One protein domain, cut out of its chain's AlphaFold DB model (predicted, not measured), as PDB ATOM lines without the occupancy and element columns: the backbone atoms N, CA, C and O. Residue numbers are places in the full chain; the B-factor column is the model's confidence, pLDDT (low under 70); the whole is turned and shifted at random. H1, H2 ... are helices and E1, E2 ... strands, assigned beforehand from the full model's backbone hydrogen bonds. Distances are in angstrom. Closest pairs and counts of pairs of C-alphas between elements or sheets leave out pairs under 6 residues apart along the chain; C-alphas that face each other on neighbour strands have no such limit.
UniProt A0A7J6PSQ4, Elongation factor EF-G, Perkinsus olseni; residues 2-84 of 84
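Overview. This is residues 2 to 84 of the 84 residues of the protein "Elongation factor EF-G" of Perkinsus olseni (UniProt A0A7J6PSQ4). A small body is built on a two-stranded hairpin, E1 and E2, with the short helix H1 at its open end and the short helix H2 near H1; from this body one long straight helix, H3, sticks out as a free arm. The unnamed stretch of residues 44 to 61 leads from H2 to the arm, and the arm makes much of the length. The printed part has 83 residues, with three named helices and two named strands in the order H1, E1, E2, H2, H3; the sheet has the order E1 - E2 and is antiparallel. The class is mixed, helices and strands. The whole is only just loose, close to extended, with a radius of gyration of the C-alphas of 17.7 A, and it spans 63 by 27 by 20 A.

Arrangement. H1, residues 2 to 6, comes first, and a tight link of 3 residues joins it to E1, residues 10 to 16. The closest C-alphas of H1 and E1 are those of Ile 4 and Leu 10, 7.4 A apart. E1 forms a hairpin with E2, residues 22 to 27, through a tight link of 5 residues. The two strands are antiparallel, with 162 degrees between their directions; N 10 and O 27 are within hydrogen-bond range at 2.8 A, and so are N 23 and O 15 at 2.8 A. The closest C-alphas of H1 and E2 are those of Ile 4 and Ala 26, 7.7 A apart. A short link of 8 residues leads from E2 to H2, residues 36 to 43. H1 and H2 are close but not clearly touching, the closest C-alphas being those of Gly 3 and Glu 39, 7.6 A apart. H2 and E1 are apart. H3, residues 62 to 83, is apart from H1, E1, E2 and H2. In H1, H2 and H3 every O i to N i+4 pair is within hydrogen-bond range.

Along the chain. H1 begins at C-alpha 2, at (184.484, 209.851, 185.103). E1 measures 18.1 A from first to last C-alpha and E2 16.5 A; C-alpha 10, where E1 begins, is at (177.038, 202.845, 180.109). H2 measures 10.5 A. H3 measures 32.3 A, from C-alpha 62 at (177.224, 188.205, 189.748) to C-alpha 83 at (161.482, 189.078, 217.946).

Size, cuts and confidence. The C-alphas of Asp 19 and Glu 84 are the two farthest apart, at 63.5 A. Residues 61 to 84, of which 62 to 83 belong to H3, stand free; the body without them has 59 residues and spans 37 by 22 by 19 A. The link from H2 to H3, 18 residues, is long. The printed part has no cut. Its mean pLDDT is 87.8; residue 2 and residues 83 to 84 are under 70.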
ATOM      1  N   SER A   2     184.101 210.931 184.162       62.75
ATOM      2  CA  SER A   2     184.484 209.851 185.103       62.75
ATOM      3  C   SER A   2     183.355 209.353 186.039       62.75
ATOM      4  O   SER A   2     183.264 208.158 186.305       62.75
ATOM      5  N   GLY A   3     182.433 210.222 186.484       80.25
ATOM      6  CA  GLY A   3     181.428 209.857 187.506       80.25
ATOM      7  C   GLY A   3     180.376 208.816 187.079       80.25
ATOM      8  O   GLY A   3     179.920 208.021 187.897       80.25
ATOM      9  N   ILE A   4     180.013 208.758 185.792       84.94
ATOM     10  CA  ILE A   4     179.025 207.784 185.282       84.94
ATOM     11  C   ILE A   4     179.627 206.372 185.245       84.94
ATOM     12  O   ILE A   4     178.977 205.406 185.649       84.94
ATOM     13  N   THR A   5     180.888 206.250 184.832       85.56
ATOM     14  CA  THR A   5     181.590 204.964 184.734       85.56
ATOM     15  C   THR A   5     181.792 204.324 186.106       85.56
ATOM     16  O   THR A   5     181.576 203.123 186.262       85.56
ATOM     17  N   VAL A   6     182.114 205.124 187.132       87.50
ATOM     18  CA  VAL A   6     182.238 204.652 188.529       87.50
ATOM     19  C   VAL A   6     180.935 204.020 189.024       87.50
ATOM     20  O   VAL A   6     180.945 203.052 189.782       87.50
ATOM     21  N   ARG A   7     179.793 204.513 188.540       86.94
ATOM     22  CA  ARG A   7     178.458 204.021 188.902       86.94
ATOM     23  C   ARG A   7     178.014 202.819 188.065       86.94
ATOM     24  O   ARG A   7     176.847 202.432 188.122       86.94
ATOM     25  N   LYS A   8     178.938 202.190 187.330       87.31
ATOM     26  CA  LYS A   8     178.666 201.110 186.367       87.31
ATOM     27  C   LYS A   8     177.665 201.543 185.289       87.31
ATOM     28  O   LYS A   8     176.849 200.748 184.835       87.31
ATOM     29  N   GLY A   9     177.690 202.826 184.937       86.12
ATOM     30  CA  GLY A   9     176.867 203.387 183.880       86.12
ATOM     31  C   GLY A   9     177.495 203.188 182.506       86.12
ATOM     32  O   GLY A   9     178.704 203.352 182.342       86.12
ATOM     33  N   LEU A  10     176.663 202.884 181.515       89.06
ATOM     34  CA  LEU A  10     177.038 202.845 180.109       89.06
ATOM     35  C   LEU A  10     176.582 204.138 179.431       89.06
ATOM     36  O   LEU A  10     175.384 204.403 179.337       89.06
ATOM     37  N   VAL A  11     177.531 204.936 178.945       91.31
ATOM     38  CA  VAL A  11     177.226 206.137 178.155       91.31
ATOM     39  C   VAL A  11     176.727 205.697 176.780       91.31
ATOM     40  O   VAL A  11     177.434 205.000 176.060       91.31
ATOM     41  N   THR A  12     175.502 206.081 176.432       90.06
ATOM     42  CA  THR A  12     174.890 205.769 175.134       90.06
ATOM     43  C   THR A  12     175.199 206.834 174.092       90.06
ATOM     44  O   THR A  12     175.258 206.526 172.906       90.06
ATOM     45  N   GLY A  13     175.421 208.075 174.523       88.31
ATOM     46  CA  GLY A  13     175.788 209.168 173.635       88.31
ATOM     47  C   GLY A  13     176.072 210.465 174.382       88.31
ATOM     48  O   GLY A  13     175.684 210.642 175.539       88.31
ATOM     49  N   SER A  14     176.748 211.375 173.694       91.06
ATOM     50  CA  SER A  14     176.967 212.750 174.132       91.06
ATOM     51  C   SER A  14     176.618 213.695 172.990       91.06
ATOM     52  O   SER A  14     177.116 213.520 171.879       91.06
ATOM     53  N   GLU A  15     175.787 214.688 173.270       90.62
ATOM     54  CA  GLU A  15     175.347 215.714 172.329       90.62
ATOM     55  C   GLU A  15     175.838 217.072 172.847       90.62
ATOM     56  O   GLU A  15     175.603 217.414 174.006       90.62
ATOM     57  N   ALA A  16     176.534 217.849 172.017       87.94
ATOM     58  CA  ALA A  16     176.854 219.237 172.344       87.94
ATOM     59  C   ALA A  16     175.615 220.097 172.056       87.94
ATOM     60  O   ALA A  16     175.171 220.162 170.911       87.94
ATOM     61  N   LEU A  17     175.031 220.701 173.092       83.88
ATOM     62  CA  LEU A  17     173.862 221.577 172.960       83.88
ATOM     63  C   LEU A  17     174.297 222.997 172.586       83.88
ATOM     64  O   LEU A  17     173.734 223.611 171.682       83.88
ATOM     65  N   THR A  18     175.305 223.505 173.290       84.81
ATOM     66  CA  THR A  18     175.892 224.840 173.123       84.81
ATOM     67  C   THR A  18     177.412 224.729 173.263       84.81
ATOM     68  O   THR A  18     177.931 223.659 173.583       84.81
ATOM     69  N   ASP A  19     178.143 225.830 173.070       79.44
ATOM     70  CA  ASP A  19     179.603 225.852 173.256       79.44
ATOM     71  C   ASP A  19     180.044 225.501 174.693       79.44
ATOM     72  O   ASP A  19     181.202 225.146 174.915       79.44
ATOM     73  N   LEU A  20     179.133 225.592 175.672       82.31
ATOM     74  CA  LEU A  20     179.412 225.339 177.089       82.31
ATOM     75  C   LEU A  20     178.670 224.116 177.646       82.31
ATOM     76  O   LEU A  20     179.139 223.525 178.620       82.31
ATOM     77  N   ASP A  21     177.564 223.698 177.023       86.25
ATOM     78  CA  ASP A  21     176.715 222.624 177.533       86.25
ATOM     79  C   ASP A  21     176.818 221.354 176.693       86.25
ATOM     80  O   ASP A  21     176.628 221.339 175.475       86.25
ATOM     81  N   THR A  22     177.047 220.238 177.380       89.12
ATOM     82  CA  THR A  22     177.022 218.900 176.789       89.12
ATOM     83  C   THR A  22     175.964 218.056 177.481       89.12
ATOM     84  O   THR A  22     176.041 217.807 178.685       89.12
ATOM     85  N   LEU A  23     175.000 217.564 176.710       90.69
ATOM     86  CA  LEU A  23     174.039 216.572 177.160       90.69
ATOM     87  C   LEU A  23     174.668 215.184 177.074       90.69
ATOM     88  O   LEU A  23     175.103 214.752 176.009       90.69
ATOM     89  N   VAL A  24     174.684 214.454 178.184       90.94
ATOM     90  CA  VAL A  24     175.174 213.072 178.221       90.94
ATOM     91  C   VAL A  24     174.007 212.141 178.502       90.94
ATOM     92  O   VAL A  24     173.349 212.251 179.535       90.94
ATOM     93  N   ARG A  25     173.770 211.194 177.595       92.06
ATOM     94  CA  ARG A  25     172.800 210.115 177.782       92.06
ATOM     95  C   ARG A  25     173.541 208.870 178.246       92.06
ATOM     96  O   ARG A  25     174.549 208.472 177.658       92.06
ATOM     97  N   ALA A  26     173.052 208.255 179.314       92.31
ATOM     98  CA  ALA A  26     173.637 207.041 179.857       92.31
ATOM     99  C   ALA A  26     172.567 206.144 180.477       92.31
ATOM    100  O   ALA A  26     171.581 206.623 181.034       92.31
ATOM    101  N   LYS A  27     172.799 204.834 180.412       92.12
ATOM    102  CA  LYS A  27     172.060 203.834 181.181       92.12
ATOM    103  C   LYS A  27     172.837 203.544 182.452       92.12
ATOM    104  O   LYS A  27     173.999 203.153 182.378       92.12
ATOM    105  N   VAL A  28     172.216 203.731 183.610       91.19
ATOM    106  CA  VAL A  28     172.864 203.489 184.904       91.19
ATOM    107  C   VAL A  28     171.938 202.660 185.792       91.19
ATOM    108  O   VAL A  28     170.744 202.960 185.861       91.19
ATOM    109  N   PRO A  29     172.452 201.643 186.507       91.44
ATOM    110  CA  PRO A  29     171.660 200.930 187.499       91.44
ATOM    111  C   PRO A  29     171.164 201.884 188.594       91.44
ATOM    112  O   PRO A  29     171.967 202.553 189.245       91.44
ATOM    113  N   LEU A  30     169.854 201.887 188.870       90.38
ATOM    114  CA  LEU A  30     169.240 202.754 189.890       90.38
ATOM    115  C   LEU A  30     169.927 202.630 191.265       90.38
ATOM    116  O   LEU A  30     170.146 203.631 191.944       90.38
ATOM    117  N   ARG A  31     170.348 201.417 191.650       87.31
ATOM    118  CA  ARG A  31     171.069 201.161 192.913       87.31
ATOM    119  C   ARG A  31     172.360 201.975 193.069       87.31
ATOM    120  O   ARG A  31     172.779 202.223 194.194       87.31
ATOM    121  N   ASN A  32     172.972 202.388 191.960       88.06
ATOM    122  CA  ASN A  32     174.227 203.130 191.937       88.06
ATOM    123  C   ASN A  32     174.018 204.636 191.730       88.06
ATOM    124  O   ASN A  32     175.002 205.360 191.654       88.06
ATOM    125  N   MET A  33     172.778 205.134 191.649       89.88
ATOM    126  CA  MET A  33     172.485 206.567 191.469       89.88
ATOM    127  C   MET A  33     172.338 207.334 192.788       89.88
ATOM    128  O   MET A  33     172.352 208.566 192.798       89.88
ATOM    129  N   PHE A  34     172.254 206.636 193.925       89.69
ATOM    130  CA  PHE A  34     172.207 207.286 195.233       89.69
ATOM    131  C   PHE A  34     173.435 208.188 195.447       89.69
ATOM    132  O   PHE A  34     174.578 207.784 195.223       89.69
ATOM    133  N   GLY A  35     173.191 209.441 195.841       87.69
ATOM    134  CA  GLY A  35     174.239 210.444 196.053       87.69
ATOM    135  C   GLY A  35     174.838 211.053 194.778       87.69
ATOM    136  O   GLY A  35     175.776 211.839 194.886       87.69
ATOM    137  N   PHE A  36     174.320 210.732 193.585       89.94
ATOM    138  CA  PHE A  36     174.844 211.292 192.333       89.94
ATOM    139  C   PHE A  36     174.683 212.812 192.244       89.94
ATOM    140  O   PHE A  36     175.594 213.486 191.783       89.94
ATOM    141  N   THR A  37     173.587 213.375 192.760       89.88
ATOM    142  CA  THR A  37     173.346 214.829 192.742       89.88
ATOM    143  C   THR A  37     174.487 215.632 193.370       89.88
ATOM    144  O   THR A  37     174.905 216.647 192.813       89.88
ATOM    145  N   THR A  38     175.015 215.184 194.510       89.69
ATOM    146  CA  THR A  38     176.111 215.874 195.208       89.69
ATOM    147  C   THR A  38     177.407 215.806 194.404       89.69
ATOM    148  O   THR A  38     178.094 216.813 194.245       89.69
ATOM    149  N   GLU A  39     177.718 214.631 193.857       89.62
ATOM    150  CA  GLU A  39     178.903 214.422 193.023       89.62
ATOM    151  C   GLU A  39     178.824 215.243 191.727       89.62
ATOM    152  O   GLU A  39     179.779 215.938 191.380       89.62
ATOM    153  N   LEU A  40     177.671 215.235 191.050       89.88
ATOM    154  CA  LEU A  40     177.451 215.989 189.820       89.88
ATOM    155  C   LEU A  40     177.676 217.482 190.042       89.88
ATOM    156  O   LEU A  40     178.407 218.105 189.271       89.88
ATOM    157  N   ARG A  41     177.112 218.049 191.116       89.81
ATOM    158  CA  ARG A  41     177.334 219.456 191.471       89.81
ATOM    159  C   ARG A  41     178.807 219.748 191.727       89.81
ATOM    160  O   ARG A  41     179.298 220.770 191.269       89.81
ATOM    161  N   SER A  42     179.533 218.850 192.391       90.19
ATOM    162  CA  SER A  42     180.969 219.040 192.605       90.19
ATOM    163  C   SER A  42     181.771 219.026 191.299       90.19
ATOM    164  O   SER A  42     182.707 219.808 191.164       90.19
ATOM    165  N   ILE A  43     181.425 218.157 190.344       89.12
ATOM    166  CA  ILE A  43     182.129 218.032 189.054       89.12
ATOM    167  C   ILE A  43     181.824 219.218 188.131       89.12
ATOM    168  O   ILE A  43     182.698 219.683 187.407       89.12
ATOM    169  N   THR A  44     180.585 219.700 188.150       89.12
ATOM    170  CA  THR A  44     180.080 220.750 187.247       89.12
ATOM    171  C   THR A  44     180.095 222.140 187.877       89.12
ATOM    172  O   THR A  44     179.453 223.052 187.366       89.12
ATOM    173  N   GLN A  45     180.776 222.300 189.017       89.81
ATOM    174  CA  GLN A  45     180.797 223.549 189.790       89.81
ATOM    175  C   GLN A  45     179.388 224.083 190.125       89.81
ATOM    176  O   GLN A  45     179.176 225.280 190.268       89.81
ATOM    177  N   GLY A  46     178.413 223.184 190.268       89.31
ATOM    178  CA  GLY A  46     177.030 223.498 190.613       89.31
ATOM    179  C   GLY A  46     176.094 223.740 189.427       89.31
ATOM    180  O   GLY A  46     174.903 223.909 189.667       89.31
ATOM    181  N   HIS A  47     176.589 223.711 188.187       89.31
ATOM    182  CA  HIS A  47     175.792 224.000 186.986       89.31
ATOM    183  C   HIS A  47     175.122 222.770 186.352       89.31
ATOM    184  O   HIS A  47     174.280 222.910 185.474       89.31
ATOM    185  N   GLY A  48     175.487 221.560 186.773       88.81
ATOM    186  CA  GLY A  48     174.961 220.323 186.207       88.81
ATOM    187  C   GLY A  48     173.590 219.946 186.756       88.81
ATOM    188  O   GLY A  48     173.407 219.809 187.970       88.81
ATOM    189  N   GLU A  49     172.668 219.661 185.845       88.88
ATOM    190  CA  GLU A  49     171.359 219.082 186.134       88.88
ATOM    191  C   GLU A  49     171.249 217.680 185.531       88.88
ATOM    192  O   GLU A  49     171.936 217.334 184.568       88.88
ATOM    193  N   TRP A  50     170.401 216.842 186.122       90.75
ATOM    194  CA  TRP A  50     170.143 215.504 185.610       90.75
ATOM    195  C   TRP A  50     168.701 215.095 185.884       90.75
ATOM    196  O   TRP A  50     168.113 215.465 186.901       90.75
ATOM    197  N   ALA A  51     168.160 214.291 184.979       91.19
ATOM    198  CA  ALA A  51     166.882 213.621 185.127       91.19
ATOM    199  C   ALA A  51     167.066 212.145 184.779       91.19
ATOM    200  O   ALA A  51     167.954 211.785 184.000       91.19
ATOM    201  N   MET A  52     166.244 211.287 185.375       91.62
ATOM    202  CA  MET A  52     166.239 209.865 185.070       91.62
ATOM    203  C   MET A  52     164.822 209.367 184.856       91.62
ATOM    204  O   MET A  52     163.927 209.697 185.627       91.62
ATOM    205  N   ASP A  53     164.680 208.501 183.862       92.75
ATOM    206  CA  ASP A  53     163.453 207.774 183.582       92.75
ATOM    207  C   ASP A  53     163.721 206.272 183.639       92.75
ATOM    208  O   ASP A  53     164.824 205.793 183.344       92.75
ATOM    209  N   PHE A  54     162.703 205.511 184.039       92.75
ATOM    210  CA  PHE A  54     162.778 204.059 184.001       92.75
ATOM    211  C   PHE A  54     162.877 203.581 182.548       92.75
ATOM    212  O   PHE A  54     162.059 203.953 181.710       92.75
ATOM    213  N   HIS A  55     163.862 202.727 182.263       90.19
ATOM    214  CA  HIS A  55     164.066 202.171 180.928       90.19
ATOM    215  C   HIS A  55     163.655 200.697 180.846       90.19
ATOM    216  O   HIS A  55     162.750 200.352 180.092       90.19
ATOM    217  N   ALA A  56     164.323 199.828 181.609       91.69
ATOM    218  CA  ALA A  56     164.083 198.388 181.609       91.69
ATOM    219  C   ALA A  56     164.701 197.726 182.850       91.69
ATOM    220  O   ALA A  56     165.489 198.337 183.577       91.69
ATOM    221  N   TYR A  57     164.369 196.451 183.048       91.94
ATOM    222  CA  TYR A  57     165.118 195.558 183.925       91.94
ATOM    223  C   TYR A  57     166.181 194.820 183.115       91.94
ATOM    224  O   TYR A  57     165.898 194.315 182.031       91.94
ATOM    225  N   GLU A  58     167.384 194.737 183.665       87.56
ATOM    226  CA  GLU A  58     168.509 194.002 183.091       87.56
ATOM    227  C   GLU A  58     169.100 193.077 184.160       87.56
ATOM    228  O   GLU A  58     168.910 193.286 185.366       87.56
ATOM    229  N   GLU A  59     169.796 192.029 183.720       87.88
ATOM    230  CA  GLU A  59     170.440 191.094 184.635       87.88
ATOM    231  C   GLU A  59     171.522 191.794 185.458       87.88
ATOM    232  O   GLU A  59     172.366 192.533 184.951       87.88
ATOM    233  N   MET A  60     171.501 191.547 186.766       85.69
ATOM    234  CA  MET A  60     172.479 192.136 187.669       85.69
ATOM    235  C   MET A  60     173.800 191.348 187.610       85.69
ATOM    236  O   MET A  60     173.750 190.116 187.632       85.69
ATOM    237  N   PRO A  61     174.974 192.006 187.629       86.12
ATOM    238  CA  PRO A  61     176.264 191.318 187.686       86.12
ATOM    239  C   PRO A  61     176.379 190.365 188.887       86.12
ATOM    240  O   PRO A  61     175.836 190.645 189.958       86.12
ATOM    241  N   ALA A  62     177.114 189.259 188.732       87.81
ATOM    242  CA  ALA A  62     177.224 188.205 189.748       87.81
ATOM    243  C   ALA A  62     177.691 188.726 191.124       87.81
ATOM    244  O   ALA A  62     177.071 188.412 192.143       87.81
ATOM    245  N   ASP A  63     178.702 189.598 191.149       86.12
ATOM    246  CA  ASP A  63     179.245 190.192 192.383       86.12
ATOM    247  C   ASP A  63     178.178 190.979 193.161       86.12
ATOM    248  O   ASP A  63     178.047 190.904 194.389       86.12
ATOM    249  N   ASP A  64     177.353 191.713 192.417       86.06
ATOM    250  CA  ASP A  64     176.276 192.530 192.954       86.06
ATOM    251  C   ASP A  64     175.116 191.662 193.474       86.06
ATOM    252  O   ASP A  64     174.452 192.054 194.440       86.06
ATOM    253  N   GLN A  65     174.890 190.481 192.879       88.75
ATOM    254  CA  GLN A  65     173.892 189.501 193.332       88.75
ATOM    255  C   GLN A  65     174.271 188.879 194.666       88.75
ATOM    256  O   GLN A  65     173.422 188.765 195.553       88.75
ATOM    257  N   GLU A  66     175.530 188.487 194.828       90.62
ATOM    258  CA  GLU A  66     175.993 187.869 196.066       90.62
ATOM    259  C   GLU A  66     175.889 188.846 197.245       90.62
ATOM    260  O   GLU A  66     175.403 188.482 198.319       90.62
ATOM    261  N   SER A  67     176.255 190.111 197.023       88.62
ATOM    262  CA  SER A  67     176.115 191.180 198.015       88.62
ATOM    263  C   SER A  67     174.664 191.351 198.481       88.62
ATOM    264  O   SER A  67     174.389 191.360 199.683       88.62
ATOM    265  N   VAL A  68     173.710 191.398 197.545       90.19
ATOM    266  CA  VAL A  68     172.281 191.541 197.871       90.19
ATOM    267  C   VAL A  68     171.751 190.315 198.622       90.19
ATOM    268  O   VAL A  68     171.039 190.467 199.617       90.19
ATOM    269  N   LYS A  69     172.137 189.098 198.213       92.00
ATOM    270  CA  LYS A  69     171.769 187.858 198.920       92.00
ATOM    271  C   LYS A  69     172.292 187.859 200.361       92.00
ATOM    272  O   LYS A  69     171.535 187.557 201.284       92.00
ATOM    273  N   LYS A  70     173.552 188.255 200.575       93.69
ATOM    274  CA  LYS A  70     174.156 188.376 201.916       93.69
ATOM    275  C   LYS A  70     173.406 189.386 202.785       93.69
ATOM    276  O   LYS A  70     173.038 189.060 203.912       93.69
ATOM    277  N   GLN A  71     173.121 190.575 202.252       90.94
ATOM    278  CA  GLN A  71     172.364 191.610 202.965       90.94
ATOM    279  C   GLN A  71     170.959 191.132 203.351       90.94
ATOM    280  O   GLN A  71     170.501 191.395 204.462       90.94
ATOM    281  N   TYR A  72     170.290 190.386 202.469       91.94
ATOM    282  CA  TYR A  72     168.976 189.814 202.756       91.94
ATOM    283  C   TYR A  72     169.013 188.850 203.950       91.94
ATOM    284  O   TYR A  72     168.211 188.984 204.875       91.94
ATOM    285  N   VAL A  73     169.969 187.914 203.966       93.75
ATOM    286  CA  VAL A  73     170.128 186.948 205.067       93.75
ATOM    287  C   VAL A  73     170.445 187.662 206.382       93.75
ATOM    288  O   VAL A  73     169.844 187.351 207.409       93.75
ATOM    289  N   GLN A  74     171.334 188.659 206.352       92.00
ATOM    290  CA  GLN A  74     171.682 189.457 207.531       92.00
ATOM    291  C   GLN A  74     170.481 190.231 208.079       92.00
ATOM    292  O   GLN A  74     170.256 190.233 209.290       92.00
ATOM    293  N   ARG A  75     169.681 190.851 207.200       91.12
ATOM    294  CA  ARG A  75     168.465 191.569 207.598       91.12
ATOM    295  C   ARG A  75     167.460 190.628 208.259       91.12
ATOM    296  O   ARG A  75     166.987 190.930 209.347       91.12
ATOM    297  N   ARG A  76     167.225 189.450 207.671       90.62
ATOM    298  CA  ARG A  76     166.338 188.417 208.235       90.62
ATOM    299  C   ARG A  76     166.826 187.871 209.578       90.62
ATOM    300  O   ARG A  76     166.020 187.642 210.471       90.62
ATOM    301  N   ALA A  77     168.130 187.654 209.731       89.06
ATOM    302  CA  ALA A  77     168.703 187.203 210.997       89.06
ATOM    303  C   ALA A  77     168.595 188.279 212.089       89.06
ATOM    304  O   ALA A  77     168.398 187.948 213.254       89.06
ATOM    305  N   ARG A  78     168.707 189.562 211.718       89.62
ATOM    306  CA  ARG A  78     168.507 190.686 212.638       89.62
ATOM    307  C   ARG A  78     167.049 190.804 213.079       89.62
ATOM    308  O   ARG A  78     166.825 190.982 214.265       89.62
ATOM    309  N   GLU A  79     166.100 190.677 212.152       86.00
ATOM    310  CA  GLU A  79     164.657 190.673 212.450       86.00
ATOM    311  C   GLU A  79     164.306 189.573 213.462       86.00
ATOM    312  O   GLU A  79     163.721 189.867 214.495       86.00
ATOM    313  N   LYS A  80     164.782 188.339 213.252       85.44
ATOM    314  CA  LYS A  80     164.533 187.228 214.190       85.44
ATOM    315  C   LYS A  80     165.107 187.456 215.593       85.44
ATOM    316  O   LYS A  80     164.477 187.083 216.566       85.44
ATOM    317  N   LYS A  81     166.274 188.100 215.704       80.69
ATOM    318  CA  LYS A  81     166.888 188.455 217.001       80.69
ATOM    319  C   LYS A  81     166.192 189.608 217.732       80.69
ATOM    320  O   LYS A  81     166.539 189.879 218.871       80.69
ATOM    321  N   LEU A  82     165.334 190.360 217.044       76.56
ATOM    322  CA  LEU A  82     164.519 191.430 217.626       76.56
ATOM    323  C   LEU A  82     163.154 190.912 218.098       76.56
ATOM    324  O   LEU A  82     162.492 191.593 218.874       76.56
ATOM    325  N   GLU A  83     162.732 189.754 217.587       69.75
ATOM    326  CA  GLU A  83     161.482 189.078 217.946       69.75
ATOM    327  C   GLU A  83     161.654 188.074 219.106       69.75
ATOM    328  O   GLU A  83     160.658 187.723 219.737       69.75
ATOM    329  N   GLU A  84     162.888 187.639 219.394       56.66
ATOM    330  CA  GLU A  84     163.291 186.884 220.601       56.66
ATOM    331  C   GLU A  84     163.666 187.819 221.761       56.66
ATOM    332  O   GLU A  84     163.271 187.508 222.910       56.66
TER     333      GLU A  84